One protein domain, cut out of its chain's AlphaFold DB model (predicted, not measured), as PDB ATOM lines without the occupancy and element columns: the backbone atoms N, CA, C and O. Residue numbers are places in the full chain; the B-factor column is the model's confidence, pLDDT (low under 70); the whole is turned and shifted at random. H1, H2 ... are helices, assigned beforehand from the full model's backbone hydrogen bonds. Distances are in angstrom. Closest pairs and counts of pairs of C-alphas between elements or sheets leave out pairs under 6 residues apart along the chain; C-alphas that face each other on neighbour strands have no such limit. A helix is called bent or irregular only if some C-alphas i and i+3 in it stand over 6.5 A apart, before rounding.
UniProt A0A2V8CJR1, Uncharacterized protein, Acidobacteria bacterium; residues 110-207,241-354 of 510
ATOM      1  N   GLY A 110     -37.199 -10.658  20.267       83.56
ATOM      2  CA  GLY A 110     -36.162 -10.426  21.272       83.56
ATOM      3  C   GLY A 110     -36.220  -9.024  21.906       83.56
ATOM      4  O   GLY A 110     -37.012  -8.169  21.497       83.56
ATOM      5  N   GLY A 111     -35.483  -8.822  23.001       83.44
ATOM      6  CA  GLY A 111     -35.709  -7.712  23.931       83.44
ATOM      7  C   GLY A 111     -34.527  -7.278  24.799       83.44
ATOM      8  O   GLY A 111     -34.693  -6.309  25.540       83.44
ATOM      9  N   CYS A 112     -33.361  -7.929  24.746       90.00
ATOM     10  CA  CYS A 112     -32.118  -7.490  25.402       90.00
ATOM     11  C   CYS A 112     -32.187  -7.290  26.929       90.00
ATOM     12  O   CYS A 112     -31.342  -6.615  27.509       90.00
ATOM     13  N   GLN A 113     -33.157  -7.878  27.631       89.44
ATOM     14  CA  GLN A 113     -33.331  -7.597  29.066       89.44
ATOM     15  C   GLN A 113     -32.105  -8.014  29.896       89.44
ATOM     16  O   GLN A 113     -31.644  -7.265  30.754       89.44
ATOM     17  N   PHE A 114     -31.541  -9.188  29.605       94.38
ATOM     18  CA  PHE A 114     -30.345  -9.676  30.290       94.38
ATOM     19  C   PHE A 114     -29.049  -9.052  29.768       94.38
ATOM     20  O   PHE A 114     -28.069  -9.033  30.502       94.38
ATOM     21  N   HIS A 115     -29.050  -8.487  28.556       95.94
ATOM     22  CA  HIS A 115     -27.932  -7.681  28.060       95.94
ATOM     23  C   HIS A 115     -27.664  -6.505  29.000       95.94
ATOM     24  O   HIS A 115     -26.562  -6.367  29.521       95.94
ATOM     25  N   TYR A 116     -28.701  -5.713  29.287       93.88
ATOM     26  CA  TYR A 116     -28.585  -4.555  30.173       93.88
ATOM     27  C   TYR A 116     -28.240  -4.958  31.610       93.88
ATOM     28  O   TYR A 116     -27.441  -4.295  32.261       93.88
ATOM     29  N   ALA A 117     -28.763  -6.094  32.086       95.56
ATOM     30  CA  ALA A 117     -28.390  -6.624  33.395       95.56
ATOM     31  C   ALA A 117     -26.906  -7.029  33.468       95.56
ATOM     32  O   ALA A 117     -26.273  -6.812  34.495       95.56
ATOM     33  N   LEU A 118     -26.337  -7.598  32.397       97.19
ATOM     34  CA  LEU A 118     -24.904  -7.905  32.305       97.19
ATOM     35  C   LEU A 118     -24.057  -6.631  32.206       97.19
ATOM     36  O   LEU A 118     -23.019  -6.539  32.859       97.19
ATOM     37  N   LEU A 119     -24.520  -5.647  31.434       95.81
ATOM     38  CA  LEU A 119     -23.892  -4.333  31.313       95.81
ATOM     39  C   LEU A 119     -23.808  -3.632  32.681       95.81
ATOM     40  O   LEU A 119     -22.761  -3.090  33.040       95.81
ATOM     41  N   GLY A 120     -24.863  -3.749  33.488       95.50
ATOM     42  CA  GLY A 120     -24.937  -3.289  34.876       95.50
ATOM     43  C   GLY A 120     -23.863  -3.813  35.824       95.50
ATOM     44  O   GLY A 120     -23.516  -3.138  36.791       95.50
ATOM     45  N   LEU A 121     -23.314  -5.000  35.548       95.88
ATOM     46  CA  LEU A 121     -22.290  -5.629  36.386       95.88
ATOM     47  C   LEU A 121     -20.885  -5.080  36.129       95.88
ATOM     48  O   LEU A 121     -19.966  -5.377  36.891       95.88
ATOM     49  N   THR A 122     -20.686  -4.307  35.065       95.56
ATOM     50  CA  THR A 122     -19.359  -3.817  34.682       95.56
ATOM     51  C   THR A 122     -18.798  -2.817  35.700       95.56
ATOM     52  O   THR A 122     -19.522  -2.157  36.456       95.56
ATOM     53  N   THR A 123     -17.470  -2.721  35.763       93.31
ATOM     54  CA  THR A 123     -16.737  -1.892  36.728       93.31
ATOM     55  C   THR A 123     -17.177  -0.425  36.744       93.31
ATOM     56  O   THR A 123     -17.307   0.111  37.845       93.31
ATOM     57  N   PRO A 124     -17.442   0.249  35.603       92.12
ATOM     58  CA  PRO A 124     -17.902   1.637  35.625       92.12
ATOM     59  C   PRO A 124     -19.160   1.836  36.484       92.12
ATOM     60  O   PRO A 124     -19.165   2.698  37.360       92.12
ATOM     61  N   LEU A 125     -20.175   0.979  36.326       93.19
ATOM     62  CA  LEU A 125     -21.434   1.091  37.071       93.19
ATOM     63  C   LEU A 125     -21.320   0.591  38.514       93.19
ATOM     64  O   LEU A 125     -21.843   1.210  39.443       93.19
ATOM     65  N   THR A 126     -20.582  -0.495  38.751       94.00
ATOM     66  CA  THR A 126     -20.368  -0.988  40.123       94.00
ATOM     67  C   THR A 126     -19.528  -0.025  40.967       94.00
ATOM     68  O   THR A 126     -19.741   0.086  42.176       94.00
ATOM     69  N   ARG A 127     -18.643   0.764  40.348       91.50
ATOM     70  CA  ARG A 127     -17.928   1.854  41.025       91.50
ATOM     71  C   ARG A 127     -18.869   2.988  41.439       91.50
ATOM     72  O   ARG A 127     -18.727   3.497  42.550       91.50
ATOM     73  N   GLU A 128     -19.856   3.347  40.615       89.62
ATOM     74  CA  GLU A 128     -20.898   4.324  40.991       89.62
ATOM     75  C   GLU A 128     -21.770   3.841  42.163       89.62
ATOM     76  O   GLU A 128     -22.216   4.635  42.999       89.62
ATOM     77  N   LEU A 129     -21.950   2.524  42.287       91.75
ATOM     78  CA  LEU A 129     -22.592   1.889  43.442       91.75
ATOM     79  C   LEU A 129     -21.735   1.922  44.723       91.75
ATOM     80  O   LEU A 129     -22.224   1.540  45.786       91.75
ATOM     81  N   GLY A 130     -20.474   2.363  44.647       91.81
ATOM     82  CA  GLY A 130     -19.526   2.330  45.763       91.81
ATOM     83  C   GLY A 130     -18.950   0.938  46.025       91.81
ATOM     84  O   GLY A 130     -18.601   0.619  47.164       91.81
ATOM     85  N   MET A 131     -18.887   0.076  45.006       93.94
ATOM     86  CA  MET A 131     -18.275  -1.242  45.143       93.94
ATOM     87  C   MET A 131     -16.761  -1.164  44.996       93.94
ATOM     88  O   MET A 131     -16.219  -0.491  44.120       93.94
ATOM     89  N   THR A 132     -16.088  -1.936  45.836       91.50
ATOM     90  CA  THR A 132     -14.676  -2.270  45.692       91.50
ATOM     91  C   THR A 132     -14.556  -3.650  45.057       91.50
ATOM     92  O   THR A 132     -15.229  -4.587  45.511       91.50
ATOM     93  N   PRO A 133     -13.735  -3.790  44.001       87.62
ATOM     94  CA  PRO A 133     -13.541  -5.069  43.342       87.62
ATOM     95  C   PRO A 133     -12.873  -6.079  44.283       87.62
ATOM     96  O   PRO A 133     -12.174  -5.726  45.233       87.62
ATOM     97  N   SER A 134     -13.126  -7.350  43.996       92.81
ATOM     98  CA  SER A 134     -12.468  -8.502  44.614       92.81
ATOM     99  C   SER A 134     -11.217  -8.860  43.790       92.81
ATOM    100  O   SER A 134     -10.732  -8.053  43.001       92.81
ATOM    101  N   LEU A 135     -10.744 -10.102  43.879       94.62
ATOM    102  CA  LEU A 135      -9.769 -10.677  42.943       94.62
ATOM    103  C   LEU A 135     -10.278 -10.784  41.494       94.62
ATOM    104  O   LEU A 135      -9.557 -11.267  40.627       94.62
ATOM    105  N   TYR A 136     -11.521 -10.386  41.227       95.56
ATOM    106  CA  TYR A 136     -12.142 -10.450  39.913       95.56
ATOM    107  C   TYR A 136     -12.964  -9.198  39.591       95.56
ATOM    108  O   TYR A 136     -13.445  -8.490  40.481       95.56
ATOM    109  N   SER A 137     -13.164  -8.985  38.292       94.12
ATOM    110  CA  SER A 137     -14.018  -7.963  37.685       94.12
ATOM    111  C   SER A 137     -14.883  -8.601  36.593       94.12
ATOM    112  O   SER A 137     -14.485  -9.552  35.918       94.12
ATOM    113  N   PHE A 138     -16.099  -8.085  36.414       94.44
ATOM    114  CA  PHE A 138     -17.021  -8.577  35.387       94.44
ATOM    115  C   PHE A 138     -16.768  -7.963  34.002       94.44
ATOM    116  O   PHE A 138     -17.345  -8.449  33.021       94.44
ATOM    117  N   GLY A 139     -15.887  -6.965  33.926       92.25
ATOM    118  CA  GLY A 139     -15.511  -6.233  32.721       92.25
ATOM    119  C   GLY A 139     -15.366  -4.741  33.003       92.25
ATOM    120  O   GLY A 139     -16.135  -4.193  33.792       92.25
ATOM    121  N   ASN A 140     -14.415  -4.071  32.352       90.00
ATOM    122  CA  ASN A 140     -14.132  -2.648  32.599       90.00
ATOM    123  C   ASN A 140     -14.809  -1.664  31.634       90.00
ATOM    124  O   ASN A 140     -14.606  -0.459  31.764       90.00
ATOM    125  N   HIS A 141     -15.659  -2.153  30.729       90.69
ATOM    126  CA  HIS A 141     -16.290  -1.345  29.684       90.69
ATOM    127  C   HIS A 141     -17.801  -1.253  29.849       90.69
ATOM    128  O   HIS A 141     -18.477  -2.272  29.957       90.69
ATOM    129  N   PHE A 142     -18.334  -0.034  29.784       90.56
ATOM    130  CA  PHE A 142     -19.770   0.223  29.658       90.56
ATOM    131  C   PHE A 142     -20.126   0.411  28.175       90.56
ATOM    132  O   PHE A 142     -20.402   1.519  27.723       90.56
ATOM    133  N   LEU A 143     -20.026  -0.676  27.399       90.75
ATOM    134  CA  LEU A 143     -20.237  -0.694  25.947       90.75
ATOM    135  C   LEU A 143     -21.076  -1.910  25.531       90.75
ATOM    136  O   LEU A 143     -20.757  -3.041  25.907       90.75
ATOM    137  N   ASP A 144     -22.080  -1.695  24.677       91.94
ATOM    138  CA  ASP A 144     -22.928  -2.777  24.155       91.94
ATOM    139  C   ASP A 144     -22.098  -3.818  23.390       91.94
ATOM    140  O   ASP A 144     -22.296  -5.020  23.558       91.94
ATOM    141  N   THR A 145     -21.106  -3.375  22.608       90.56
ATOM    142  CA  THR A 145     -20.199  -4.261  21.862       90.56
ATOM    143  C   THR A 145     -19.428  -5.199  22.790       90.56
ATOM    144  O   THR A 145     -19.259  -6.372  22.472       90.56
ATOM    145  N   PHE A 146     -18.997  -4.729  23.965       93.38
ATOM    146  CA  PHE A 146     -18.278  -5.568  24.930       93.38
ATOM    147  C   PHE A 146     -19.171  -6.704  25.452       93.38
ATOM    148  O   PHE A 146     -18.764  -7.868  25.483       93.38
ATOM    149  N   ILE A 147     -20.421  -6.390  25.805       95.56
ATOM    150  CA  ILE A 147     -21.388  -7.396  26.262       95.56
ATOM    151  C   ILE A 147     -21.831  -8.309  25.111       95.56
ATOM    152  O   ILE A 147     -21.982  -9.512  25.319       95.56
ATOM    153  N   ASP A 148     -21.991  -7.792  23.892       94.31
ATOM    154  CA  ASP A 148     -22.279  -8.591  22.693       94.31
ATOM    155  C   ASP A 148     -21.182  -9.626  22.412       94.31
ATOM    156  O   ASP A 148     -21.487 -10.805  22.222       94.31
ATOM    157  N   LEU A 149     -19.908  -9.232  22.471       93.44
ATOM    158  CA  LEU A 149     -18.780 -10.152  22.298       93.44
ATOM    159  C   LEU A 149     -18.747 -11.216  23.398       93.44
ATOM    160  O   LEU A 149     -18.619 -12.402  23.093       93.44
ATOM    161  N   LYS A 150     -18.963 -10.820  24.656       94.75
ATOM    162  CA  LYS A 150     -19.011 -11.738  25.803       94.75
ATOM    163  C   LYS A 150     -20.168 -12.740  25.719       94.75
ATOM    164  O   LYS A 150     -19.987 -13.920  26.011       94.75
ATOM    165  N   VAL A 151     -21.356 -12.297  25.308       95.88
ATOM    166  CA  VAL A 151     -22.519 -13.180  25.113       95.88
ATOM    167  C   VAL A 151     -22.316 -14.086  23.900       95.88
ATOM    168  O   VAL A 151     -22.631 -15.271  23.980       95.88
ATOM    169  N   GLY A 152     -21.768 -13.562  22.801       93.56
ATOM    170  CA  GLY A 152     -21.458 -14.341  21.603       93.56
ATOM    171  C   GLY A 152     -20.425 -15.437  21.869       93.56
ATOM    172  O   GLY A 152     -20.627 -16.573  21.444       93.56
ATOM    173  N   ASP A 153     -19.366 -15.121  22.618       93.62
ATOM    174  CA  ASP A 153     -18.378 -16.092  23.104       93.62
ATOM    175  C   ASP A 153     -19.041 -17.195  23.941       93.62
ATOM    176  O   ASP A 153     -18.870 -18.382  23.664       93.62
ATOM    177  N   TYR A 154     -19.850 -16.815  24.932       95.31
ATOM    178  CA  TYR A 154     -20.551 -17.769  25.788       95.31
ATOM    179  C   TYR A 154     -21.503 -18.677  24.990       95.31
ATOM    180  O   TYR A 154     -21.508 -19.896  25.182       95.31
ATOM    181  N   ALA A 155     -22.281 -18.105  24.066       94.50
ATOM    182  CA  ALA A 155     -23.171 -18.857  23.186       94.50
ATOM    183  C   ALA A 155     -22.395 -19.883  22.351       94.50
ATOM    184  O   ALA A 155     -22.798 -21.044  22.271       94.50
ATOM    185  N   HIS A 156     -21.257 -19.477  21.788       91.88
ATOM    186  CA  HIS A 156     -20.419 -20.348  20.978       91.88
ATOM    187  C   HIS A 156     -19.738 -21.444  21.813       91.88
ATOM    188  O   HIS A 156     -19.955 -22.627  21.562       91.88
ATOM    189  N   ARG A 157     -18.958 -21.081  22.839       92.12
ATOM    190  CA  ARG A 157     -18.163 -22.046  23.622       92.12
ATOM    191  C   ARG A 157     -18.998 -22.970  24.494       92.12
ATOM    192  O   ARG A 157     -18.657 -24.140  24.629       92.12
ATOM    193  N   VAL A 158     -20.014 -22.434  25.169       94.44
ATOM    194  CA  VAL A 158     -20.714 -23.147  26.252       94.44
ATOM    195  C   VAL A 158     -22.011 -23.758  25.753       94.44
ATOM    196  O   VAL A 158     -22.340 -24.885  26.117       94.44
ATOM    197  N   LEU A 159     -22.755 -23.027  24.920       93.75
ATOM    198  CA  LEU A 159     -24.048 -23.494  24.414       93.75
ATOM    199  C   LEU A 159     -23.945 -24.189  23.057       93.75
ATOM    200  O   LEU A 159     -24.924 -24.803  22.633       93.75
ATOM    201  N   ASN A 160     -22.790 -24.098  22.389       91.88
ATOM    202  CA  ASN A 160     -22.595 -24.567  21.018       91.88
ATOM    203  C   ASN A 160     -23.672 -24.009  20.064       91.88
ATOM    204  O   ASN A 160     -24.238 -24.723  19.236       91.88
ATOM    205  N   GLN A 161     -24.010 -22.731  20.245       90.44
ATOM    206  CA  GLN A 161     -25.009 -22.008  19.463       90.44
ATOM    207  C   GLN A 161     -24.333 -21.027  18.497       90.44
ATOM    208  O   GLN A 161     -23.284 -20.465  18.821       90.44
ATOM    209  N   PRO A 162     -24.931 -20.780  17.317       87.38
ATOM    210  CA  PRO A 162     -24.429 -19.763  16.408       87.38
ATOM    211  C   PRO A 162     -24.584 -18.367  17.017       87.38
ATOM    212  O   PRO A 162     -25.475 -18.109  17.836       87.38
ATOM    213  N   ILE A 163     -23.747 -17.442  16.550       83.75
ATOM    214  CA  ILE A 163     -23.880 -16.026  16.887       83.75
ATOM    215  C   ILE A 163     -25.265 -15.562  16.452       83.75
ATOM    216  O   ILE A 163     -25.664 -15.705  15.297       83.75
ATOM    217  N   SER A 164     -25.992 -15.006  17.406       88.81
ATOM    218  CA  SER A 164     -27.315 -14.452  17.179       88.81
ATOM    219  C   SER A 164     -27.210 -12.926  17.156       88.81
ATOM    220  O   SER A 164     -26.474 -12.380  17.980       88.81
ATOM    221  N   PRO A 165     -27.924 -12.223  16.257       89.31
ATOM    222  CA  PRO A 165     -27.946 -10.765  16.256       89.31
ATOM    223  C   PRO A 165     -28.303 -10.210  17.636       89.31
ATOM    224  O   PRO A 165     -29.117 -10.811  18.351       89.31
ATOM    225  N   LEU A 166     -27.726  -9.063  17.989       90.38
ATOM    226  CA  LEU A 166     -28.014  -8.380  19.246       90.38
ATOM    227  C   LEU A 166     -29.531  -8.206  19.424       90.38
ATOM    228  O   LEU A 166     -30.243  -7.844  18.487       90.38
ATOM    229  N   CYS A 167     -30.021  -8.497  20.628       90.56
ATOM    230  CA  CYS A 167     -31.442  -8.461  20.989       90.56
ATOM    231  C   CYS A 167     -32.359  -9.415  20.214       90.56
ATOM    232  O   CYS A 167     -33.567  -9.221  20.249       90.56
ATOM    233  N   SER A 168     -31.838 -10.434  19.529       93.12
ATOM    234  CA  SER A 168     -32.664 -11.510  18.964       93.12
ATOM    235  C   SER A 168     -33.044 -12.557  20.028       93.12
ATOM    236  O   SER A 168     -32.412 -12.628  21.084       93.12
ATOM    237  N   PRO A 169     -34.027 -13.445  19.775       92.62
ATOM    238  CA  PRO A 169     -34.435 -14.452  20.760       92.62
ATOM    239  C   PRO A 169     -33.319 -15.433  21.161       92.62
ATOM    240  O   PRO A 169     -33.235 -15.847  22.320       92.62
ATOM    241  N   GLY A 170     -32.444 -15.796  20.214       93.00
ATOM    242  CA  GLY A 170     -31.269 -16.630  20.493       93.00
ATOM    243  C   GLY A 170     -30.271 -15.911  21.403       93.00
ATOM    244  O   GLY A 170     -29.810 -16.476  22.394       93.00
ATOM    245  N   TYR A 171     -30.036 -14.624  21.138       94.75
ATOM    246  CA  TYR A 171     -29.185 -13.770  21.964       94.75
ATOM    247  C   TYR A 171     -29.738 -13.599  23.389       94.75
ATOM    248  O   TYR A 171     -29.003 -13.717  24.370       94.75
ATOM    249  N   ASP A 172     -31.043 -13.370  23.532       93.88
ATOM    250  CA  ASP A 172     -31.705 -13.243  24.836       93.88
ATOM    251  C   ASP A 172     -31.610 -14.529  25.663       93.88
ATOM    252  O   ASP A 172     -31.424 -14.487  26.880       93.88
ATOM    253  N   THR A 173     -31.689 -15.683  24.996       94.50
ATOM    254  CA  THR A 173     -31.506 -16.985  25.645       94.50
ATOM    255  C   THR A 173     -30.077 -17.129  26.171       94.50
ATOM    256  O   THR A 173     -29.888 -17.473  27.340       94.50
ATOM    257  N   ALA A 174     -29.073 -16.822  25.344       96.31
ATOM    258  CA  ALA A 174     -27.668 -16.914  25.731       96.31
ATOM    259  C   ALA A 174     -27.300 -15.923  26.850       96.31
ATOM    260  O   ALA A 174     -26.723 -16.323  27.863       96.31
ATOM    261  N   SER A 175     -27.691 -14.653  26.716       97.25
ATOM    262  CA  SER A 175     -27.448 -13.618  27.731       97.25
ATOM    263  C   SER A 175     -28.162 -13.919  29.050       97.25
ATOM    264  O   SER A 175     -27.568 -13.752  30.115       97.25
ATOM    265  N   GLY A 176     -29.393 -14.437  29.011       96.69
ATOM    266  CA  GLY A 176     -30.114 -14.865  30.210       96.69
ATOM    267  C   GLY A 176     -29.439 -16.025  30.931       96.69
ATOM    268  O   GLY A 176     -29.299 -15.993  32.155       96.69
ATOM    269  N   GLN A 177     -28.957 -17.026  30.196       97.25
ATOM    270  CA  GLN A 177     -28.215 -18.138  30.789       97.25
ATOM    271  C   GLN A 177     -26.874 -17.686  31.376       97.25
ATOM    272  O   GLN A 177     -26.552 -18.079  32.499       97.25
ATOM    273  N   LEU A 178     -26.137 -16.813  30.680       97.62
ATOM    274  CA  LEU A 178     -24.911 -16.209  31.203       97.62
ATOM    275  C   LEU A 178     -25.188 -15.417  32.490       97.62
ATOM    276  O   LEU A 178     -24.508 -15.620  33.496       97.62
ATOM    277  N   PHE A 179     -26.228 -14.577  32.503       97.69
ATOM    278  CA  PHE A 179     -26.618 -13.820  33.692       97.69
ATOM    279  C   PHE A 179     -26.983 -14.740  34.860       97.69
ATOM    280  O   PHE A 179     -26.529 -14.512  35.977       97.69
ATOM    281  N   VAL A 180     -27.745 -15.816  34.629       97.69
ATOM    282  CA  VAL A 180     -28.072 -16.800  35.677       97.69
ATOM    283  C   VAL A 180     -26.809 -17.474  36.218       97.69
ATOM    284  O   VAL A 180     -26.683 -17.652  37.434       97.69
ATOM    285  N   GLN A 181     -25.844 -17.817  35.364       96.69
ATOM    286  CA  GLN A 181     -24.566 -18.355  35.830       96.69
ATOM    287  C   GLN A 181     -23.787 -17.339  36.674       96.69
ATOM    288  O   GLN A 181     -23.258 -17.702  37.728       96.69
ATOM    289  N   MET A 182     -23.757 -16.064  36.278       97.00
ATOM    290  CA  MET A 182     -23.137 -15.009  37.086       97.00
ATOM    291  C   MET A 182     -23.880 -14.824  38.414       97.00
ATOM    292  O   MET A 182     -23.259 -14.860  39.470       97.00
ATOM    293  N   ALA A 183     -25.208 -14.742  38.400       97.00
ATOM    294  CA  ALA A 183     -26.028 -14.544  39.592       97.00
ATOM    295  C   ALA A 183     -25.931 -15.699  40.592       97.00
ATOM    296  O   ALA A 183     -25.988 -15.499  41.806       97.00
ATOM    297  N   THR A 184     -25.770 -16.922  40.094       97.06
ATOM    298  CA  THR A 184     -25.589 -18.096  40.948       97.06
ATOM    299  C   THR A 184     -24.151 -18.220  41.441       97.06
ATOM    300  O   THR A 184     -23.945 -18.671  42.566       97.06
ATOM    301  N   THR A 185     -23.145 -17.803  40.678       97.75
ATOM    302  CA  THR A 185     -21.748 -17.822  41.141       97.75
ATOM    303  C   THR A 185     -21.443 -16.686  42.118       97.75
ATOM    304  O   THR A 185     -20.764 -16.924  43.117       97.75
ATOM    305  N   PHE A 186     -22.016 -15.500  41.888       98.06
ATOM    306  CA  PHE A 186     -21.757 -14.255  42.618       98.06
ATOM    307  C   PHE A 186     -23.013 -13.663  43.308       98.06
ATOM    308  O   PHE A 186     -23.331 -12.484  43.131       98.06
ATOM    309  N   PRO A 187     -23.775 -14.444  44.101       98.12
ATOM    310  CA  PRO A 187     -25.047 -13.977  44.653       98.12
ATOM    311  C   PRO A 187     -24.889 -12.885  45.721       98.12
ATOM    312  O   PRO A 187     -25.783 -12.058  45.897       98.12
ATOM    313  N   ALA A 188     -23.777 -12.880  46.459       98.25
ATOM    314  CA  ALA A 188     -23.502 -11.863  47.466       98.25
ATOM    315  C   ALA A 188     -23.179 -10.514  46.825       98.25
ATOM    316  O   ALA A 188     -23.598  -9.492  47.362       98.25
ATOM    317  N   ASP A 189     -22.486 -10.514  45.683       97.94
ATOM    318  CA  ASP A 189     -22.168  -9.290  44.945       97.94
ATOM    319  C   ASP A 189     -23.440  -8.617  44.439       97.94
ATOM    320  O   ASP A 189     -23.634  -7.438  44.704       97.94
ATOM    321  N   LEU A 190     -24.369  -9.367  43.833       97.56
ATOM    322  CA  LEU A 190     -25.649  -8.809  43.373       97.56
ATOM    323  C   LEU A 190     -26.465  -8.175  44.511       97.56
ATOM    324  O   LEU A 190     -27.079  -7.121  44.343       97.56
ATOM    325  N   VAL A 191     -26.472  -8.797  45.694       97.81
ATOM    326  CA  VAL A 191     -27.152  -8.224  46.866       97.81
ATOM    327  C   VAL A 191     -26.393  -7.016  47.417       97.81
ATOM    328  O   VAL A 191     -27.017  -6.028  47.807       97.81
ATOM    329  N   ALA A 192     -25.060  -7.051  47.416       97.44
ATOM    330  CA  ALA A 192     -24.241  -5.905  47.798       97.44
ATOM    331  C   ALA A 192     -24.437  -4.719  46.838       97.44
ATOM    332  O   ALA A 192     -24.527  -3.587  47.308       97.44
ATOM    333  N   HIS A 193     -24.599  -4.963  45.534       97.38
ATOM    334  CA  HIS A 193     -24.943  -3.945  44.533       97.38
ATOM    335  C   HIS A 193     -26.274  -3.276  44.865       97.38
ATOM    336  O   HIS A 193     -26.350  -2.049  44.887       97.38
ATOM    337  N   ALA A 194     -27.301  -4.055  45.225       97.38
ATOM    338  CA  ALA A 194     -28.579  -3.506  45.683       97.38
ATOM    339  C   ALA A 194     -28.414  -2.621  46.930       97.38
ATOM    340  O   ALA A 194     -29.010  -1.548  47.010       97.38
ATOM    341  N   TYR A 195     -27.574  -3.019  47.892       97.12
ATOM    342  CA  TYR A 195     -27.301  -2.212  49.089       97.12
ATOM    343  C   TYR A 195     -26.532  -0.930  48.746       97.12
ATOM    344  O   TYR A 195     -26.854   0.133  49.281       97.12
ATOM    345  N   GLY A 196     -25.565  -1.011  47.828       96.25
ATOM    346  CA  GLY A 196     -24.866   0.147  47.273       96.25
ATOM    347  C   GLY A 196     -25.831   1.125  46.614       96.25
ATOM    348  O   GLY A 196     -25.806   2.309  46.930       96.25
ATOM    349  N   SER A 197     -26.769   0.628  45.805       97.00
ATOM    350  CA  SER A 197     -27.792   1.446  45.144       97.00
ATOM    351  C   SER A 197     -28.668   2.184  46.156       97.00
ATOM    352  O   SER A 197     -28.862   3.396  46.032       97.00
ATOM    353  N   VAL A 198     -29.130   1.497  47.211       96.88
ATOM    354  CA  VAL A 198     -29.901   2.123  48.300       96.88
ATOM    355  C   VAL A 198     -29.092   3.258  48.933       96.88
ATOM    356  O   VAL A 198     -29.573   4.385  49.038       96.88
ATOM    357  N   LEU A 199     -27.848   2.995  49.336       94.88
ATOM    358  CA  LEU A 199     -27.010   3.991  50.006       94.88
ATOM    359  C   LEU A 199     -26.672   5.176  49.090       94.88
ATOM    360  O   LEU A 199     -26.782   6.327  49.524       94.88
ATOM    361  N   SER A 200     -26.317   4.913  47.832       93.12
ATOM    362  CA  SER A 200     -25.990   5.931  46.832       93.12
ATOM    363  C   SER A 200     -27.197   6.810  46.514       93.12
ATOM    364  O   SER A 200     -27.087   8.034  46.604       93.12
ATOM    365  N   ILE A 201     -28.377   6.240  46.243       94.75
ATOM    366  CA  ILE A 201     -29.587   7.026  45.939       94.75
ATOM    367  C   ILE A 201     -30.030   7.843  47.150       94.75
ATOM    368  O   ILE A 201     -30.351   9.024  47.005       94.75
ATOM    369  N   LEU A 202     -30.047   7.255  48.350       95.06
ATOM    370  CA  LEU A 202     -30.489   7.977  49.545       95.06
ATOM    371  C   LEU A 202     -29.536   9.117  49.916       95.06
ATOM    372  O   LEU A 202     -29.988  10.145  50.417       95.06
ATOM    373  N   ARG A 203     -28.237   8.969  49.640       91.94
ATOM    374  CA  ARG A 203     -27.242  10.031  49.815       91.94
ATOM    375  C   ARG A 203     -27.364  11.105  48.736       91.94
ATOM    376  O   ARG A 203     -27.601  12.271  49.044       91.94
ATOM    377  N   VAL A 204     -27.223  10.721  47.469       87.25
ATOM    378  CA  VAL A 204     -27.188  11.653  46.330       87.25
ATOM    379  C   VAL A 204     -28.553  12.313  46.098       87.25
ATOM    380  O   VAL A 204     -28.619  13.430  45.589       87.25
ATOM    381  N   GLY A 205     -29.651  11.693  46.536       86.56
ATOM    382  CA  GLY A 205     -30.994  12.272  46.474       86.56
ATOM    383  C   GLY A 205     -31.140  13.597  47.232       86.56
ATOM    384  O   GLY A 205     -31.897  14.462  46.788       86.56
ATOM    385  N   LEU A 206     -30.386  13.804  48.320       85.94
ATOM    386  CA  LEU A 206     -30.350  15.093  49.024       85.94
ATOM    387  C   LEU A 206     -29.492  16.147  48.317       85.94
ATOM    388  O   LEU A 206     -29.749  17.333  48.501       85.94
ATOM    389  N   ALA A 207     -28.510  15.744  47.511       86.38
ATOM    390  CA  ALA A 207     -27.705  16.675  46.732       86.38
ATOM    391  C   ALA A 207     -28.503  17.186  45.524       86.38
ATOM    392  O   ALA A 207     -29.151  16.414  44.809       86.38
ATOM    393  N   LEU A 241     -26.247  12.702  55.277       92.62
ATOM    394  CA  LEU A 241     -27.345  12.511  56.231       92.62
ATOM    395  C   LEU A 241     -28.572  11.834  55.609       92.62
ATOM    396  O   LEU A 241     -29.455  11.400  56.346       92.62
ATOM    397  N   GLY A 242     -28.650  11.720  54.283       93.88
ATOM    398  CA  GLY A 242     -29.815  11.177  53.576       93.88
ATOM    399  C   GLY A 242     -30.263   9.798  54.072       93.88
ATOM    400  O   GLY A 242     -31.419   9.662  54.484       93.88
ATOM    401  N   PRO A 243     -29.363   8.798  54.147       94.94
ATOM    402  CA  PRO A 243     -29.689   7.496  54.724       94.94
ATOM    403  C   PRO A 243     -30.188   7.577  56.177       94.94
ATOM    404  O   PRO A 243     -31.113   6.857  56.545       94.94
ATOM    405  N   LEU A 244     -29.634   8.482  56.996       95.25
ATOM    406  CA  LEU A 244     -30.037   8.657  58.398       95.25
ATOM    407  C   LEU A 244     -31.434   9.275  58.526       95.25
ATOM    408  O   LEU A 244     -32.227   8.842  59.359       95.25
ATOM    409  N   VAL A 245     -31.763  10.253  57.681       95.44
ATOM    410  CA  VAL A 245     -33.097  10.872  57.632       95.44
ATOM    411  C   VAL A 245     -34.155   9.849  57.217       95.44
ATOM    412  O   VAL A 245     -35.236   9.788  57.805       95.44
ATOM    413  N   VAL A 246     -33.838   9.006  56.236       97.19
ATOM    414  CA  VAL A 246     -34.740   7.939  55.782       97.19
ATOM    415  C   VAL A 246     -34.896   6.865  56.856       97.19
ATOM    416  O   VAL A 246     -36.019   6.439  57.129       97.19
ATOM    417  N   LEU A 247     -33.810   6.489  57.539       96.81
ATOM    418  CA  LEU A 247     -33.867   5.596  58.695       96.81
ATOM    419  C   LEU A 247     -34.753   6.176  59.808       96.81
ATOM    420  O   LEU A 247     -35.572   5.452  60.368       96.81
ATOM    421  N   ALA A 248     -34.660   7.477  60.093       95.56
ATOM    422  CA  ALA A 248     -35.532   8.136  61.061       95.56
ATOM    423  C   ALA A 248     -37.015   8.059  60.651       95.56
ATOM    424  O   ALA A 248     -37.860   7.740  61.489       95.56
ATOM    425  N   ALA A 249     -37.344   8.262  59.370       95.81
ATOM    426  CA  ALA A 249     -38.710   8.089  58.863       95.81
ATOM    427  C   ALA A 249     -39.207   6.637  59.012       95.81
ATOM    428  O   ALA A 249     -40.350   6.398  59.413       95.81
ATOM    429  N   VAL A 250     -38.339   5.655  58.756       96.62
ATOM    430  CA  VAL A 250     -38.626   4.232  58.992       96.62
ATOM    431  C   VAL A 250     -38.889   3.974  60.480       96.62
ATOM    432  O   VAL A 250     -39.924   3.407  60.821       96.62
ATOM    433  N   ILE A 251     -38.042   4.460  61.392       95.31
ATOM    434  CA  ILE A 251     -38.246   4.309  62.846       95.31
ATOM    435  C   ILE A 251     -39.591   4.921  63.273       95.31
ATOM    436  O   ILE A 251     -40.371   4.266  63.966       95.31
ATOM    437  N   VAL A 252     -39.894   6.148  62.832       93.38
ATOM    438  CA  VAL A 252     -41.155   6.846  63.139       93.38
ATOM    439  C   VAL A 252     -42.368   6.041  62.661       93.38
ATOM    440  O   VAL A 252     -43.341   5.877  63.401       93.38
ATOM    441  N   THR A 253     -42.320   5.501  61.444       93.62
ATOM    442  CA  THR A 253     -43.437   4.717  60.895       93.62
ATOM    443  C   THR A 253     -43.611   3.372  61.594       93.62
ATOM    444  O   THR A 253     -44.751   3.005  61.877       93.62
ATOM    445  N   TRP A 254     -42.530   2.677  61.970       95.19
ATOM    446  CA  TRP A 254     -42.599   1.467  62.805       95.19
ATOM    447  C   TRP A 254     -43.148   1.749  64.208       95.19
ATOM    448  O   TRP A 254     -43.963   0.973  64.721       95.19
ATOM    449  N   ALA A 255     -42.753   2.873  64.817       93.06
ATOM    450  CA  ALA A 255     -43.292   3.313  66.102       93.06
ATOM    451  C   ALA A 255     -44.814   3.504  66.022       93.06
ATOM    452  O   ALA A 255     -45.543   3.111  66.939       93.06
ATOM    453  N   HIS A 256     -45.304   4.040  64.902       90.50
ATOM    454  CA  HIS A 256     -46.728   4.254  64.661       90.50
ATOM    455  C   HIS A 256     -47.486   2.954  64.341       90.50
ATOM    456  O   HIS A 256     -48.502   2.659  64.972       90.50
ATOM    457  N   SER A 257     -47.004   2.147  63.390       91.06
ATOM    458  CA  SER A 257     -47.665   0.916  62.942       91.06
ATOM    459  C   SER A 257     -46.677  -0.062  62.304       91.06
ATOM    460  O   SER A 257     -45.948   0.305  61.388       91.06
ATOM    461  N   MET A 258     -46.727  -1.342  62.695       92.25
ATOM    462  CA  MET A 258     -45.891  -2.390  62.081       92.25
ATOM    463  C   MET A 258     -46.109  -2.495  60.569       92.25
ATOM    464  O   MET A 258     -45.159  -2.646  59.811       92.25
ATOM    465  N   ARG A 259     -47.362  -2.383  60.117       92.88
ATOM    466  CA  ARG A 259     -47.713  -2.511  58.698       92.88
ATOM    467  C   ARG A 259     -47.168  -1.347  57.871       92.88
ATOM    468  O   ARG A 259     -46.637  -1.576  56.792       92.88
ATOM    469  N   LEU A 260     -47.295  -0.114  58.371       93.88
ATOM    470  CA  LEU A 260     -46.769   1.066  57.678       93.88
ATOM    471  C   LEU A 260     -45.240   1.129  57.745       93.88
ATOM    472  O   LEU A 260     -44.624   1.487  56.748       93.88
ATOM    473  N   GLY A 261     -44.635   0.727  58.868       95.38
ATOM    474  CA  GLY A 261     -43.185   0.572  58.984       95.38
ATOM    475  C   GLY A 261     -42.636  -0.450  57.988       95.38
ATOM    476  O   GLY A 261     -41.704  -0.146  57.244       95.38
ATOM    477  N   LEU A 262     -43.265  -1.629  57.893       95.75
ATOM    478  CA  LEU A 262     -42.911  -2.645  56.900       95.75
ATOM    479  C   LEU A 262     -43.102  -2.126  55.472       95.75
ATOM    480  O   LEU A 262     -42.210  -2.289  54.644       95.75
ATOM    481  N   ALA A 263     -44.227  -1.466  55.186       96.19
ATOM    482  CA  ALA A 263     -44.494  -0.926  53.861       96.19
ATOM    483  C   ALA A 263     -43.475   0.142  53.452       96.19
ATOM    484  O   ALA A 263     -42.922   0.045  52.361       96.19
ATOM    485  N   LEU A 264     -43.167   1.112  54.319       96.94
ATOM    486  CA  LEU A 264     -42.150   2.123  54.024       96.94
ATOM    487  C   LEU A 264     -40.773   1.481  53.823       96.94
ATOM    488  O   LEU A 264     -40.071   1.834  52.879       96.94
ATOM    489  N   THR A 265     -40.412   0.510  54.667       97.56
ATOM    490  CA  THR A 265     -39.149  -0.232  54.540       97.56
ATOM    491  C   THR A 265     -39.058  -0.923  53.179       97.56
ATOM    492  O   THR A 265     -38.069  -0.756  52.471       97.56
ATOM    493  N   VAL A 266     -40.105  -1.650  52.779       97.31
ATOM    494  CA  VAL A 266     -40.168  -2.343  51.484       97.31
ATOM    495  C   VAL A 266     -40.123  -1.356  50.321       97.31
ATOM    496  O   VAL A 266     -39.389  -1.596  49.370       97.31
ATOM    497  N   PHE A 267     -40.850  -0.237  50.389       97.50
ATOM    498  CA  PHE A 267     -40.825   0.784  49.337       97.50
ATOM    499  C   PHE A 267     -39.428   1.367  49.163       97.50
ATOM    500  O   PHE A 267     -38.938   1.428  48.041       97.50
ATOM    501  N   VAL A 268     -38.777   1.766  50.256       97.69
ATOM    502  CA  VAL A 268     -37.426   2.331  50.202       97.69
ATOM    503  C   VAL A 268     -36.445   1.299  49.655       97.69
ATOM    504  O   VAL A 268     -35.791   1.575  48.652       97.69
ATOM    505  N   LEU A 269     -36.370   0.109  50.261       97.69
ATOM    506  CA  LEU A 269     -35.397  -0.915  49.870       97.69
ATOM    507  C   LEU A 269     -35.610  -1.405  48.438       97.69
ATOM    508  O   LEU A 269     -34.638  -1.583  47.715       97.69
ATOM    509  N   PHE A 270     -36.857  -1.601  48.012       97.44
ATOM    510  CA  PHE A 270     -37.139  -2.042  46.651       97.44
ATOM    511  C   PHE A 270     -36.839  -0.937  45.641       97.44
ATOM    512  O   PHE A 270     -36.008  -1.142  44.760       97.44
ATOM    513  N   LEU A 271     -37.475   0.235  45.782       96.88
ATOM    514  CA  LEU A 271     -37.381   1.310  44.792       96.88
ATOM    515  C   LEU A 271     -35.944   1.803  44.645       96.88
ATOM    516  O   LEU A 271     -35.513   2.056  43.532       96.88
ATOM    517  N   THR A 272     -35.194   1.900  45.743       97.19
ATOM    518  CA  THR A 272     -33.790   2.332  45.693       97.19
ATOM    519  C   THR A 272     -32.797   1.181  45.528       97.19
ATOM    520  O   THR A 272     -31.629   1.435  45.269       97.19
ATOM    521  N   GLY A 273     -33.225  -0.079  45.624       97.19
ATOM    522  CA  GLY A 273     -32.360  -1.248  45.440       97.19
ATOM    523  C   GLY A 273     -32.352  -1.794  44.014       97.19
ATOM    524  O   GLY A 273     -31.289  -2.144  43.510       97.19
ATOM    525  N   TYR A 274     -33.507  -1.844  43.335       95.88
ATOM    526  CA  TYR A 274     -33.591  -2.399  41.976       95.88
ATOM    527  C   TYR A 274     -32.744  -1.666  40.915       95.88
ATOM    528  O   TYR A 274     -32.300  -2.343  39.984       95.88
ATOM    529  N   PRO A 275     -32.470  -0.342  41.008       95.88
ATOM    530  CA  PRO A 275     -31.620   0.332  40.030       95.88
ATOM    531  C   PRO A 275     -30.189  -0.211  39.978       95.88
ATOM    532  O   PRO A 275     -29.497   0.045  39.004       95.88
ATOM    533  N   ALA A 276     -29.760  -1.010  40.963       96.44
ATOM    534  CA  ALA A 276     -28.493  -1.739  40.922       96.44
ATOM    535  C   ALA A 276     -28.323  -2.647  39.693       96.44
ATOM    536  O   ALA A 276     -27.194  -2.978  39.354       96.44
ATOM    537  N   ILE A 277     -29.418  -3.050  39.031       94.94
ATOM    538  CA  ILE A 277     -29.367  -3.849  37.795       94.94
ATOM    539  C   ILE A 277     -28.645  -3.097  36.670       94.94
ATOM    540  O   ILE A 277     -28.014  -3.741  35.850       94.94
ATOM    541  N   GLU A 278     -28.751  -1.768  36.623       93.75
ATOM    542  CA  GLU A 278     -28.063  -0.893  35.666       93.75
ATOM    543  C   GLU A 278     -27.999   0.515  36.285       93.75
ATOM    544  O   GLU A 278     -28.885   1.357  36.090       93.75
ATOM    545  N   PHE A 279     -26.999   0.734  37.143       93.88
ATOM    546  CA  PHE A 279     -26.951   1.911  38.010       93.88
ATOM    547  C   PHE A 279     -26.427   3.152  37.289       93.88
ATOM    548  O   PHE A 279     -25.292   3.562  37.476       93.88
ATOM    549  N   GLU A 280     -27.286   3.776  36.494       87.94
ATOM    550  CA  GLU A 280     -27.005   5.044  35.823       87.94
ATOM    551  C   GLU A 280     -28.089   6.074  36.166       87.94
ATOM    552  O   GLU A 280     -29.245   5.713  36.418       87.94
ATOM    553  N   GLU A 281     -27.754   7.372  36.172       84.81
ATOM    554  CA  GLU A 281     -28.663   8.452  36.598       84.81
ATOM    555  C   GLU A 281     -30.050   8.363  35.937       84.81
ATOM    556  O   GLU A 281     -31.078   8.518  36.607       84.81
ATOM    557  N   ARG A 282     -30.109   8.003  34.649       84.31
ATOM    558  CA  ARG A 282     -31.360   7.828  33.892       84.31
ATOM    559  C   ARG A 282     -32.306   6.757  34.471       84.31
ATOM    560  O   ARG A 282     -33.507   6.778  34.188       84.31
ATOM    561  N   HIS A 283     -31.820   5.832  35.301       89.69
ATOM    562  CA  HIS A 283     -32.620   4.778  35.938       89.69
ATOM    563  C   HIS A 283     -33.112   5.118  37.341       89.69
ATOM    564  O   HIS A 283     -34.114   4.543  37.760       89.69
ATOM    565  N   TRP A 284     -32.505   6.082  38.035       91.31
ATOM    566  CA  TRP A 284     -32.862   6.394  39.423       91.31
ATOM    567  C   TRP A 284     -33.148   7.877  39.706       91.31
ATOM    568  O   TRP A 284     -33.597   8.199  40.807       91.31
ATOM    569  N   PHE A 285     -32.985   8.795  38.743       87.75
ATOM    570  CA  PHE A 285     -33.209  10.240  38.952       87.75
ATOM    571  C   PHE A 285     -34.577  10.574  39.580       87.75
ATOM    572  O   PHE A 285     -34.698  11.494  40.389       87.75
ATOM    573  N   HIS A 286     -35.615   9.813  39.227       88.56
ATOM    574  CA  HIS A 286     -36.987  10.006  39.696       88.56
ATOM    575  C   HIS A 286     -37.193   9.556  41.147       88.56
ATOM    576  O   HIS A 286     -38.249   9.810  41.711       88.56
ATOM    577  N   LEU A 287     -36.195   8.926  41.769       93.44
ATOM    578  CA  LEU A 287     -36.201   8.479  43.162       93.44
ATOM    579  C   LEU A 287     -35.515   9.479  44.101       93.44
ATOM    580  O   LEU A 287     -35.595   9.344  45.321       93.44
ATOM    581  N   ARG A 288     -34.892  10.533  43.553       90.44
ATOM    582  CA  ARG A 288     -34.194  11.579  44.324       90.44
ATOM    583  C   ARG A 288     -35.087  12.298  45.331       90.44
ATOM    584  O   ARG A 288     -34.581  12.871  46.285       90.44
ATOM    585  N   PHE A 289     -36.408  12.264  45.157       91.00
ATOM    586  CA  PHE A 289     -37.341  12.872  46.107       91.00
ATOM    587  C   PHE A 289     -37.451  12.100  47.434       91.00
ATOM    588  O   PHE A 289     -37.929  12.677  48.409       91.00
ATOM    589  N   ILE A 290     -37.038  10.826  47.499       95.56
ATOM    590  CA  ILE A 290     -37.275   9.958  48.666       95.56
ATOM    591  C   ILE A 290     -36.674  10.543  49.959       95.56
ATOM    592  O   ILE A 290     -37.420  10.668  50.934       95.56
ATOM    593  N   PRO A 291     -35.394  10.970  50.008       94.62
ATOM    594  CA  PRO A 291     -34.831  11.577  51.214       94.62
ATOM    595  C   PRO A 291     -35.511  12.894  51.610       94.62
ATOM    596  O   PRO A 291     -35.721  13.147  52.795       94.62
ATOM    597  N   TRP A 292     -35.915  13.714  50.633       92.31
ATOM    598  CA  TRP A 292     -36.652  14.958  50.880       92.31
ATOM    599  C   TRP A 292     -38.030  14.695  51.482       92.31
ATOM    600  O   TRP A 292     -38.430  15.337  52.451       92.31
ATOM    601  N   TRP A 293     -38.748  13.716  50.941       93.88
ATOM    602  CA  TRP A 293     -40.039  13.297  51.468       93.88
ATOM    603  C   TRP A 293     -39.912  12.702  52.878       93.88
ATOM    604  O   TRP A 293     -40.699  13.048  53.759       93.88
ATOM    605  N   ALA A 294     -38.880  11.893  53.131       95.31
ATOM    606  CA  ALA A 294     -38.577  11.380  54.465       95.31
ATOM    607  C   ALA A 294     -38.289  12.513  55.469       95.31
ATOM    608  O   ALA A 294     -38.804  12.481  56.588       95.31
ATOM    609  N   ALA A 295     -37.539  13.545  55.064       92.56
ATOM    610  CA  ALA A 295     -37.279  14.720  55.896       92.56
ATOM    611  C   ALA A 295     -38.577  15.443  56.283       92.56
ATOM    612  O   ALA A 295     -38.762  15.807  57.445       92.56
ATOM    613  N   LEU A 296     -39.494  15.621  55.326       93.00
ATOM    614  CA  LEU A 296     -40.800  16.234  55.574       93.00
ATOM    615  C   LEU A 296     -41.664  15.392  56.520       93.00
ATOM    616  O   LEU A 296     -42.291  15.959  57.410       93.00
ATOM    617  N   LEU A 297     -41.648  14.063  56.381       91.25
ATOM    618  CA  LEU A 297     -42.368  13.145  57.271       91.25
ATOM    619  C   LEU A 297     -41.845  13.238  58.711       91.25
ATOM    620  O   LEU A 297     -42.626  13.395  59.650       91.25
ATOM    621  N   VAL A 298     -40.523  13.183  58.895       91.31
ATOM    622  CA  VAL A 298     -39.893  13.313  60.221       91.31
ATOM    623  C   VAL A 298     -40.193  14.686  60.820       91.31
ATOM    624  O   VAL A 298     -40.589  14.780  61.982       91.31
ATOM    625  N   ARG A 299     -40.071  15.746  60.015       90.12
ATOM    626  CA  ARG A 299     -40.420  17.113  60.408       90.12
ATOM    627  C   ARG A 299     -41.869  17.189  60.885       90.12
ATOM    628  O   ARG A 299     -42.119  17.676  61.980       90.12
ATOM    629  N   GLU A 300     -42.820  16.721  60.085       88.25
ATOM    630  CA  GLU A 300     -44.245  16.755  60.416       88.25
ATOM    631  C   GLU A 300     -44.543  16.023  61.728       88.25
ATOM    632  O   GLU A 300     -45.305  16.531  62.553       88.25
ATOM    633  N   GLN A 301     -43.890  14.884  61.966       83.31
ATOM    634  CA  GLN A 301     -44.026  14.156  63.223       83.31
ATOM    635  C   GLN A 301     -43.566  14.995  64.422       83.31
ATOM    636  O   GLN A 301     -44.292  15.063  65.416       83.31
ATOM    637  N   ILE A 302     -42.401  15.645  64.316       83.44
ATOM    638  CA  ILE A 302     -41.845  16.515  65.365       83.44
ATOM    639  C   ILE A 302     -42.752  17.730  65.602       83.44
ATOM    640  O   ILE A 302     -43.030  18.072  66.746       83.44
ATOM    641  N   PHE A 303     -43.253  18.373  64.545       83.25
ATOM    642  CA  PHE A 303     -44.113  19.555  64.680       83.25
ATOM    643  C   PHE A 303     -45.485  19.227  65.280       83.25
ATOM    644  O   PHE A 303     -45.983  19.991  66.101       83.25
ATOM    645  N   ARG A 304     -46.109  18.109  64.885       79.44
ATOM    646  CA  ARG A 304     -47.455  17.742  65.361       79.44
ATOM    647  C   ARG A 304     -47.465  17.153  66.772       79.44
ATOM    648  O   ARG A 304     -48.465  17.302  67.464       79.44
ATOM    649  N   HIS A 305     -46.396  16.470  67.182       71.56
ATOM    650  CA  HIS A 305     -46.367  15.709  68.439       71.56
ATOM    651  C   HIS A 305     -45.248  16.137  69.405       71.56
ATOM    652  O   HIS A 305     -45.121  15.542  70.475       71.56
ATOM    653  N   GLY A 306     -44.443  17.146  69.054       68.06
ATOM    654  CA  GLY A 306     -43.240  17.539  69.796       68.06
ATOM    655  C   GLY A 306     -42.083  16.542  69.637       68.06
ATOM    656  O   GLY A 306     -42.161  15.584  68.860       68.06
ATOM    657  N   MET A 307     -40.992  16.739  70.397       62.69
ATOM    658  CA  MET A 307     -40.018  15.657  70.593       62.69
ATOM    659  C   MET A 307     -40.744  14.482  71.258       62.69
ATOM    660  O   MET A 307     -41.409  14.681  72.275       62.69
ATOM    661  N   PRO A 308     -40.680  13.273  70.685       59.25
ATOM    662  CA  PRO A 308     -41.632  12.239  71.038       59.25
ATOM    663  C   PRO A 308     -41.508  11.763  72.488       59.25
ATOM    664  O   PRO A 308     -40.547  11.091  72.855       59.25
ATOM    665  N   GLY A 309     -42.565  11.976  73.275       65.06
ATOM    666  CA  GLY A 309     -42.892  11.122  74.416       65.06
ATOM    667  C   GLY A 309     -43.476   9.797  73.919       65.06
ATOM    668  O   GLY A 309     -44.671   9.549  74.068       65.06
ATOM    669  N   TRP A 310     -42.680   8.973  73.226       80.06
ATOM    670  CA  TRP A 310     -43.165   7.684  72.724       80.06
ATOM    671  C   TRP A 310     -43.557   6.761  73.875       80.06
ATOM    672  O   TRP A 310     -42.824   6.583  74.844       80.06
ATOM    673  N   THR A 311     -44.714   6.114  73.733       87.38
ATOM    674  CA  THR A 311     -45.134   5.074  74.670       87.38
ATOM    675  C   THR A 311     -44.194   3.870  74.572       87.38
ATOM    676  O   THR A 311     -43.649   3.568  73.506       87.38
ATOM    677  N   ARG A 312     -44.029   3.123  75.673       88.88
ATOM    678  CA  ARG A 312     -43.210   1.897  75.696       88.88
ATOM    679  C   ARG A 312     -43.556   0.915  74.557       88.88
ATOM    680  O   ARG A 312     -42.625   0.424  73.923       88.88
ATOM    681  N   PRO A 313     -44.836   0.658  74.209       91.38
ATOM    682  CA  PRO A 313     -45.173  -0.193  73.066       91.38
ATOM    683  C   PRO A 313     -44.689   0.352  71.716       91.38
ATOM    684  O   PRO A 313     -44.278  -0.430  70.862       91.38
ATOM    685  N   ALA A 314     -44.718   1.673  71.507       90.69
ATOM    686  CA  ALA A 314     -44.218   2.286  70.276       90.69
ATOM    687  C   ALA A 314     -42.696   2.114  70.144       90.69
ATOM    688  O   ALA A 314     -42.221   1.708  69.085       90.69
ATOM    689  N   LEU A 315     -41.954   2.324  71.238       91.00
ATOM    690  CA  LEU A 315     -40.509   2.074  71.305       91.00
ATOM    691  C   LEU A 315     -40.165   0.610  71.003       91.00
ATOM    692  O   LEU A 315     -39.267   0.344  70.208       91.00
ATOM    693  N   VAL A 316     -40.907  -0.339  71.585       93.75
ATOM    694  CA  VAL A 316     -40.701  -1.776  71.340       93.75
ATOM    695  C   VAL A 316     -40.951  -2.129  69.874       93.75
ATOM    696  O   VAL A 316     -40.132  -2.826  69.281       93.75
ATOM    697  N   ARG A 317     -42.029  -1.626  69.255       94.44
ATOM    698  CA  ARG A 317     -42.303  -1.867  67.825       94.44
ATOM    699  C   ARG A 317     -41.211  -1.303  66.921       94.44
ATOM    700  O   ARG A 317     -40.785  -1.993  66.000       94.44
ATOM    701  N   ALA A 318     -40.768  -0.073  67.186       94.25
ATOM    702  CA  ALA A 318     -39.702   0.572  66.429       94.25
ATOM    703  C   ALA A 318     -38.382  -0.197  66.547       94.25
ATOM    704  O   ALA A 318     -37.793  -0.570  65.533       94.25
ATOM    705  N   GLY A 319     -37.965  -0.497  67.780       95.44
ATOM    706  CA  GLY A 319     -36.744  -1.246  68.060       95.44
ATOM    707  C   GLY A 319     -36.770  -2.644  67.448       95.44
ATOM    708  O   GLY A 319     -35.837  -3.010  66.739       95.44
ATOM    709  N   ALA A 320     -37.848  -3.406  67.654       96.06
ATOM    710  CA  ALA A 320     -37.981  -4.756  67.111       96.06
ATOM    711  C   ALA A 320     -38.027  -4.759  65.577       96.06
ATOM    712  O   ALA A 320     -37.299  -5.525  64.953       96.06
ATOM    713  N   GLY A 321     -38.832  -3.884  64.964       95.69
ATOM    714  CA  GLY A 321     -38.965  -3.802  63.508       95.69
ATOM    715  C   GLY A 321     -37.639  -3.485  62.821       95.69
ATOM    716  O   GLY A 321     -37.212  -4.218  61.930       95.69
ATOM    717  N   VAL A 322     -36.940  -2.447  63.286       95.62
ATOM    718  CA  VAL A 322     -35.632  -2.066  62.732       95.62
ATOM    719  C   VAL A 322     -34.579  -3.136  62.998       95.62
ATOM    720  O   VAL A 322     -33.820  -3.465  62.090       95.62
ATOM    721  N   SER A 323     -34.561  -3.735  64.191       96.88
ATOM    722  CA  SER A 323     -33.610  -4.810  64.509       96.88
ATOM    723  C   SER A 323     -33.810  -6.029  63.611       96.88
ATOM    724  O   SER A 323     -32.833  -6.562  63.102       96.88
ATOM    725  N   VAL A 324     -35.057  -6.442  63.354       97.06
ATOM    726  CA  VAL A 324     -35.365  -7.563  62.449       97.06
ATOM    727  C   VAL A 324     -34.943  -7.251  61.015       97.06
ATOM    728  O   VAL A 324     -34.364  -8.111  60.353       97.06
ATOM    729  N   VAL A 325     -35.193  -6.030  60.533       96.69
ATOM    730  CA  VAL A 325     -34.769  -5.604  59.188       96.69
ATOM    731  C   VAL A 325     -33.247  -5.626  59.073       96.69
ATOM    732  O   VAL A 325     -32.717  -6.278  58.176       96.69
ATOM    733  N   LEU A 326     -32.533  -4.980  59.999       96.38
ATOM    734  CA  LEU A 326     -31.069  -4.952  60.001       96.38
ATOM    735  C   LEU A 326     -30.477  -6.356  60.128       96.38
ATOM    736  O   LEU A 326     -29.568  -6.701  59.379       96.38
ATOM    737  N   PHE A 327     -31.026  -7.185  61.016       97.62
ATOM    738  CA  PHE A 327     -30.621  -8.577  61.165       97.62
ATOM    739  C   PHE A 327     -30.803  -9.350  59.855       97.62
ATOM    740  O   PHE A 327     -29.875 -10.014  59.411       97.62
ATOM    741  N   THR A 328     -31.955  -9.210  59.191       97.25
ATOM    742  CA  THR A 328     -32.239  -9.884  57.912       97.25
ATOM    743  C   THR A 328     -31.257  -9.458  56.820       97.25
ATOM    744  O   THR A 328     -30.737 -10.313  56.106       97.25
ATOM    745  N   LEU A 329     -30.962  -8.159  56.704       96.94
ATOM    746  CA  LEU A 329     -30.019  -7.643  55.707       96.94
ATOM    747  C   LEU A 329     -28.583  -8.122  55.983       96.94
ATOM    748  O   LEU A 329     -27.905  -8.632  55.093       96.94
ATOM    749  N   VAL A 330     -28.123  -8.017  57.232       97.19
ATOM    750  CA  VAL A 330     -26.754  -8.396  57.617       97.19
ATOM    751  C   VAL A 330     -26.548  -9.907  57.524       97.19
ATOM    752  O   VAL A 330     -25.585 -10.355  56.903       97.19
ATOM    753  N   VAL A 331     -27.449 -10.699  58.106       98.06
ATOM    754  CA  VAL A 331     -27.345 -12.166  58.101       98.06
ATOM    755  C   VAL A 331     -27.568 -12.723  56.701       98.06
ATOM    756  O   VAL A 331     -26.837 -13.623  56.294       98.06
ATOM    757  N   GLY A 332     -28.514 -12.166  55.939       97.75
ATOM    758  CA  GLY A 332     -28.740 -12.540  54.545       97.75
ATOM    759  C   GLY A 332     -27.488 -12.338  53.695       97.75
ATOM    760  O   GLY A 332     -27.028 -13.276  53.046       97.75
ATOM    761  N   LEU A 333     -26.870 -11.154  53.763       97.88
ATOM    762  CA  LEU A 333     -25.626 -10.887  53.040       97.88
ATOM    763  C   LEU A 333     -24.469 -11.768  53.532       97.88
ATOM    764  O   LEU A 333     -23.708 -12.278  52.714       97.88
ATOM    765  N   ALA A 334     -24.331 -11.991  54.842       98.12
ATOM    766  CA  ALA A 334     -23.294 -12.867  55.390       98.12
ATOM    767  C   ALA A 334     -23.444 -14.321  54.905       98.12
ATOM    768  O   ALA A 334     -22.462 -14.939  54.488       98.12
ATOM    769  N   ALA A 335     -24.673 -14.849  54.887       98.31
ATOM    770  CA  ALA A 335     -24.969 -16.180  54.366       98.31
ATOM    771  C   ALA A 335     -24.645 -16.288  52.869       98.31
ATOM    772  O   ALA A 335     -24.012 -17.254  52.437       98.31
ATOM    773  N   LEU A 336     -25.007 -15.276  52.074       98.44
ATOM    774  CA  LEU A 336     -24.669 -15.244  50.650       98.44
ATOM    775  C   LEU A 336     -23.162 -15.132  50.418       98.44
ATOM    776  O   LEU A 336     -22.645 -15.833  49.552       98.44
ATOM    777  N   ARG A 337     -22.438 -14.328  51.206       98.12
ATOM    778  CA  ARG A 337     -20.968 -14.231  51.136       98.12
ATOM    779  C   ARG A 337     -20.301 -15.566  51.414       98.12
ATOM    780  O   ARG A 337     -19.350 -15.926  50.727       98.12
ATOM    781  N   PHE A 338     -20.818 -16.328  52.372       98.00
ATOM    782  CA  PHE A 338     -20.329 -17.672  52.655       98.00
ATOM    783  C   PHE A 338     -20.543 -18.631  51.473       98.00
ATOM    784  O   PHE A 338     -19.619 -19.343  51.076       98.00
ATOM    785  N   VAL A 339     -21.738 -18.620  50.870       98.25
ATOM    786  CA  VAL A 339     -22.038 -19.421  49.670       98.25
ATOM    787  C   VAL A 339     -21.147 -19.005  48.498       98.25
ATOM    788  O   VAL A 339     -20.555 -19.864  47.845       98.25
ATOM    789  N   GLN A 340     -21.024 -17.702  48.254       98.25
ATOM    790  CA  GLN A 340     -20.223 -17.149  47.171       98.25
ATOM    791  C   GLN A 340     -18.742 -17.481  47.336       98.25
ATOM    792  O   GLN A 340     -18.143 -17.974  46.392       98.25
ATOM    793  N   THR A 341     -18.166 -17.309  48.529       97.81
ATOM    794  CA  THR A 341     -16.742 -17.599  48.789       97.81
ATOM    795  C   THR A 341     -16.384 -19.029  48.380       97.81
ATOM    796  O   THR A 341     -15.368 -19.258  47.733       97.81
ATOM    797  N   ARG A 342     -17.262 -20.001  48.664       97.19
ATOM    798  CA  ARG A 342     -17.077 -21.396  48.235       97.19
ATOM    799  C   ARG A 342     -17.185 -21.573  46.717       97.19
ATOM    800  O   ARG A 342     -16.388 -22.302  46.132       97.19
ATOM    801  N   ARG A 343     -18.173 -20.935  46.078       97.50
ATOM    802  CA  ARG A 343     -18.391 -21.029  44.622       97.50
ATOM    803  C   ARG A 343     -17.257 -20.374  43.839       97.50
ATOM    804  O   ARG A 343     -16.743 -20.985  42.909       97.50
ATOM    805  N   VAL A 344     -16.832 -19.187  44.261       97.75
ATOM    806  CA  VAL A 344     -15.703 -18.457  43.682       97.75
ATOM    807  C   VAL A 344     -14.397 -19.203  43.931       97.75
ATOM    808  O   VAL A 344     -13.634 -19.366  42.992       97.75
ATOM    809  N   GLY A 345     -14.168 -19.764  45.123       97.19
ATOM    810  CA  GLY A 345     -13.003 -20.623  45.366       97.19
ATOM    811  C   GLY A 345     -12.952 -21.836  44.425       97.19
ATOM    812  O   GLY A 345     -11.905 -22.147  43.869       97.19
ATOM    813  N   SER A 346     -14.096 -22.482  44.159       96.19
ATOM    814  CA  SER A 346     -14.192 -23.562  43.159       96.19
ATOM    815  C   SER A 346     -13.991 -23.080  41.717       96.19
ATOM    816  O   SER A 346     -13.501 -23.845  40.883       96.19
ATOM    817  N   LEU A 347     -14.398 -21.850  41.397       96.81
ATOM    818  CA  LEU A 347     -14.147 -21.240  40.091       96.81
ATOM    819  C   LEU A 347     -12.651 -20.961  39.909       96.81
ATOM    820  O   LEU A 347     -12.090 -21.357  38.893       96.81
ATOM    821  N   ILE A 348     -12.002 -20.366  40.912       96.56
ATOM    822  CA  ILE A 348     -10.564 -20.075  40.920       96.56
ATOM    823  C   ILE A 348      -9.750 -21.362  40.776       96.56
ATOM    824  O   ILE A 348      -8.906 -21.446  39.890       96.56
ATOM    825  N   ALA A 349     -10.070 -22.408  41.543       95.25
ATOM    826  CA  ALA A 349      -9.382 -23.695  41.428       95.25
ATOM    827  C   ALA A 349      -9.469 -24.290  40.006       95.25
ATOM    828  O   ALA A 349      -8.523 -24.912  39.529       95.25
ATOM    829  N   ARG A 350     -10.589 -24.076  39.298       95.25
ATOM    830  CA  ARG A 350     -10.734 -24.484  37.891       95.25
ATOM    831  C   ARG A 350      -9.904 -23.624  36.943       95.25
ATOM    832  O   ARG A 350      -9.341 -24.167  36.001       95.25
ATOM    833  N   TYR A 351      -9.810 -22.320  37.192       95.50
ATOM    834  CA  TYR A 351      -8.934 -21.422  36.436       95.50
ATOM    835  C   TYR A 351      -7.461 -21.819  36.594       95.50
ATOM    836  O   TYR A 351      -6.735 -21.903  35.608       95.50
ATOM    837  N   GLU A 352      -7.020 -22.116  37.818       93.44
ATOM    838  CA  GLU A 352      -5.637 -22.523  38.097       93.44
ATOM    839  C   GLU A 352      -5.270 -23.874  37.473       93.44
ATOM    840  O   GLU A 352      -4.132 -24.046  37.027       93.44
ATOM    841  N   ALA A 353      -6.227 -24.808  37.427       94.00
ATOM    842  CA  ALA A 353      -6.062 -26.144  36.854       94.00
ATOM    843  C   ALA A 353      -6.263 -26.204  35.329       94.00
ATOM    844  O   ALA A 353      -6.061 -27.263  34.731       94.00
ATOM    845  N   ALA A 354      -6.684 -25.107  34.693       94.75
ATOM    846  CA  ALA A 354      -6.975 -25.089  33.268       94.75
ATOM    847  C   ALA A 354      -5.712 -25.352  32.432       94.75
ATOM    848  O   ALA A 354      -4.644 -24.785  32.678       94.75
TER     849      ALA A 354
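This is residues 110 to 207 and 241 to 354 of the 510 residues of an uncharacterized protein of Acidobacteria bacterium (UniProt A0A2V8CJR1). One very long helix, H10, runs along one side of an elongated body of helices, with H5, H6 and H7 packed on it and mostly crossing one another. At one end H1, H3 and H4 form a small cluster; at the other end H6 lies between H9 and H10, and the link after H9 folds back to begin H10, whose last residues, 349 to 353, stick out together with Ala 354. The printed part has 212 residues with ten named helices, H1 to H10 in order along the chain, and no named strand; the class is all helix. The whole is loose, with a radius of gyration of the C-alphas of 20.8 A, and spans 67 by 34 by 26 A.

H1, residues 113 to 119, begins with C-alpha 113 at (-33.331, -7.597, 29.066). H2 is residues 123 to 128, and H3, residues 144 to 157, is 19.9 A long from first to last C-alpha. H4, residues 169 to 185, measures 24.2 A, and H5, residues 187 to 204, measures 25.8 A. After the cut, H6 is residues 241 to 256, with C-alpha 241 at (-27.345, 12.511, 56.231) and a length of 22.7 A. H7, residues 258 to 277, is 29.4 A long; it is neither bent nor irregular, but only just: C-alphas 272 and 275 are 6.4 A apart. H8, residues 281 to 287, is irregular, with C-alphas 283 and 286 7.8 A apart. H9, residues 289 to 305, is 24.3 A long. H10, residues 312 to 353, is 60.6 A long and ends with C-alpha 353 at (-6.062, -26.144, 36.854).

H1 and H4 touch at a steep tilt of 53 degrees, the closest C-alphas being those of Phe 114 and Gly 176, 5.2 A apart. H3 touches H4 with residues 151 to 155 alone, about perpendicular at 86 degrees; the closest C-alphas are those of Ala 155 and Ala 174, 5.5 A apart. H2 and H5 are close but not clearly touching, with the C-alphas of Thr 126 and His 193 7.0 A apart. H5 and H7 touch, about perpendicular at 76 degrees, with the closest C-alphas, of Ala 194 and Gly 273, 4.4 A apart. H6 and H7 form a helical hairpin, at a shallow tilt of 31 degrees, opposite ways; the C-alphas of Trp 254 and Gly 261 are the closest, 4.0 A. H7 and H8 are a hairpin too, closest at the C-alphas of Pro 275 and His 283, 6.1 A. H9 touches H6 at a steep tilt of 49 degrees, closest at the C-alphas of Ala 294 and Val 246, 5.3 A. H10 touches H5, closest at the C-alphas of Leu 336 and Ala 188, 4.8 A, and H6, closest at those of Ala 314 and Ala 255, 4.4 A. H3 and H10 are apart. Every O i to N i+4 pair is within hydrogen-bond range in H1 to H6, H9 and H10; H7 has 13 of 16, and H8 has 1 of 3 beside 2 of 4 O i to N i+3 pairs.

The two C-alphas farthest apart, those of Pro 162 and Gly 309, are 68.3 A apart. Residues 208 to 240 are not printed, and C-alphas 207 and 241 are 10.4 A apart across the cut. The links H2 to H3 and H3 to H4 are long. The mean pLDDT of the printed part is 93.1, and residues 306 to 309 are under 70.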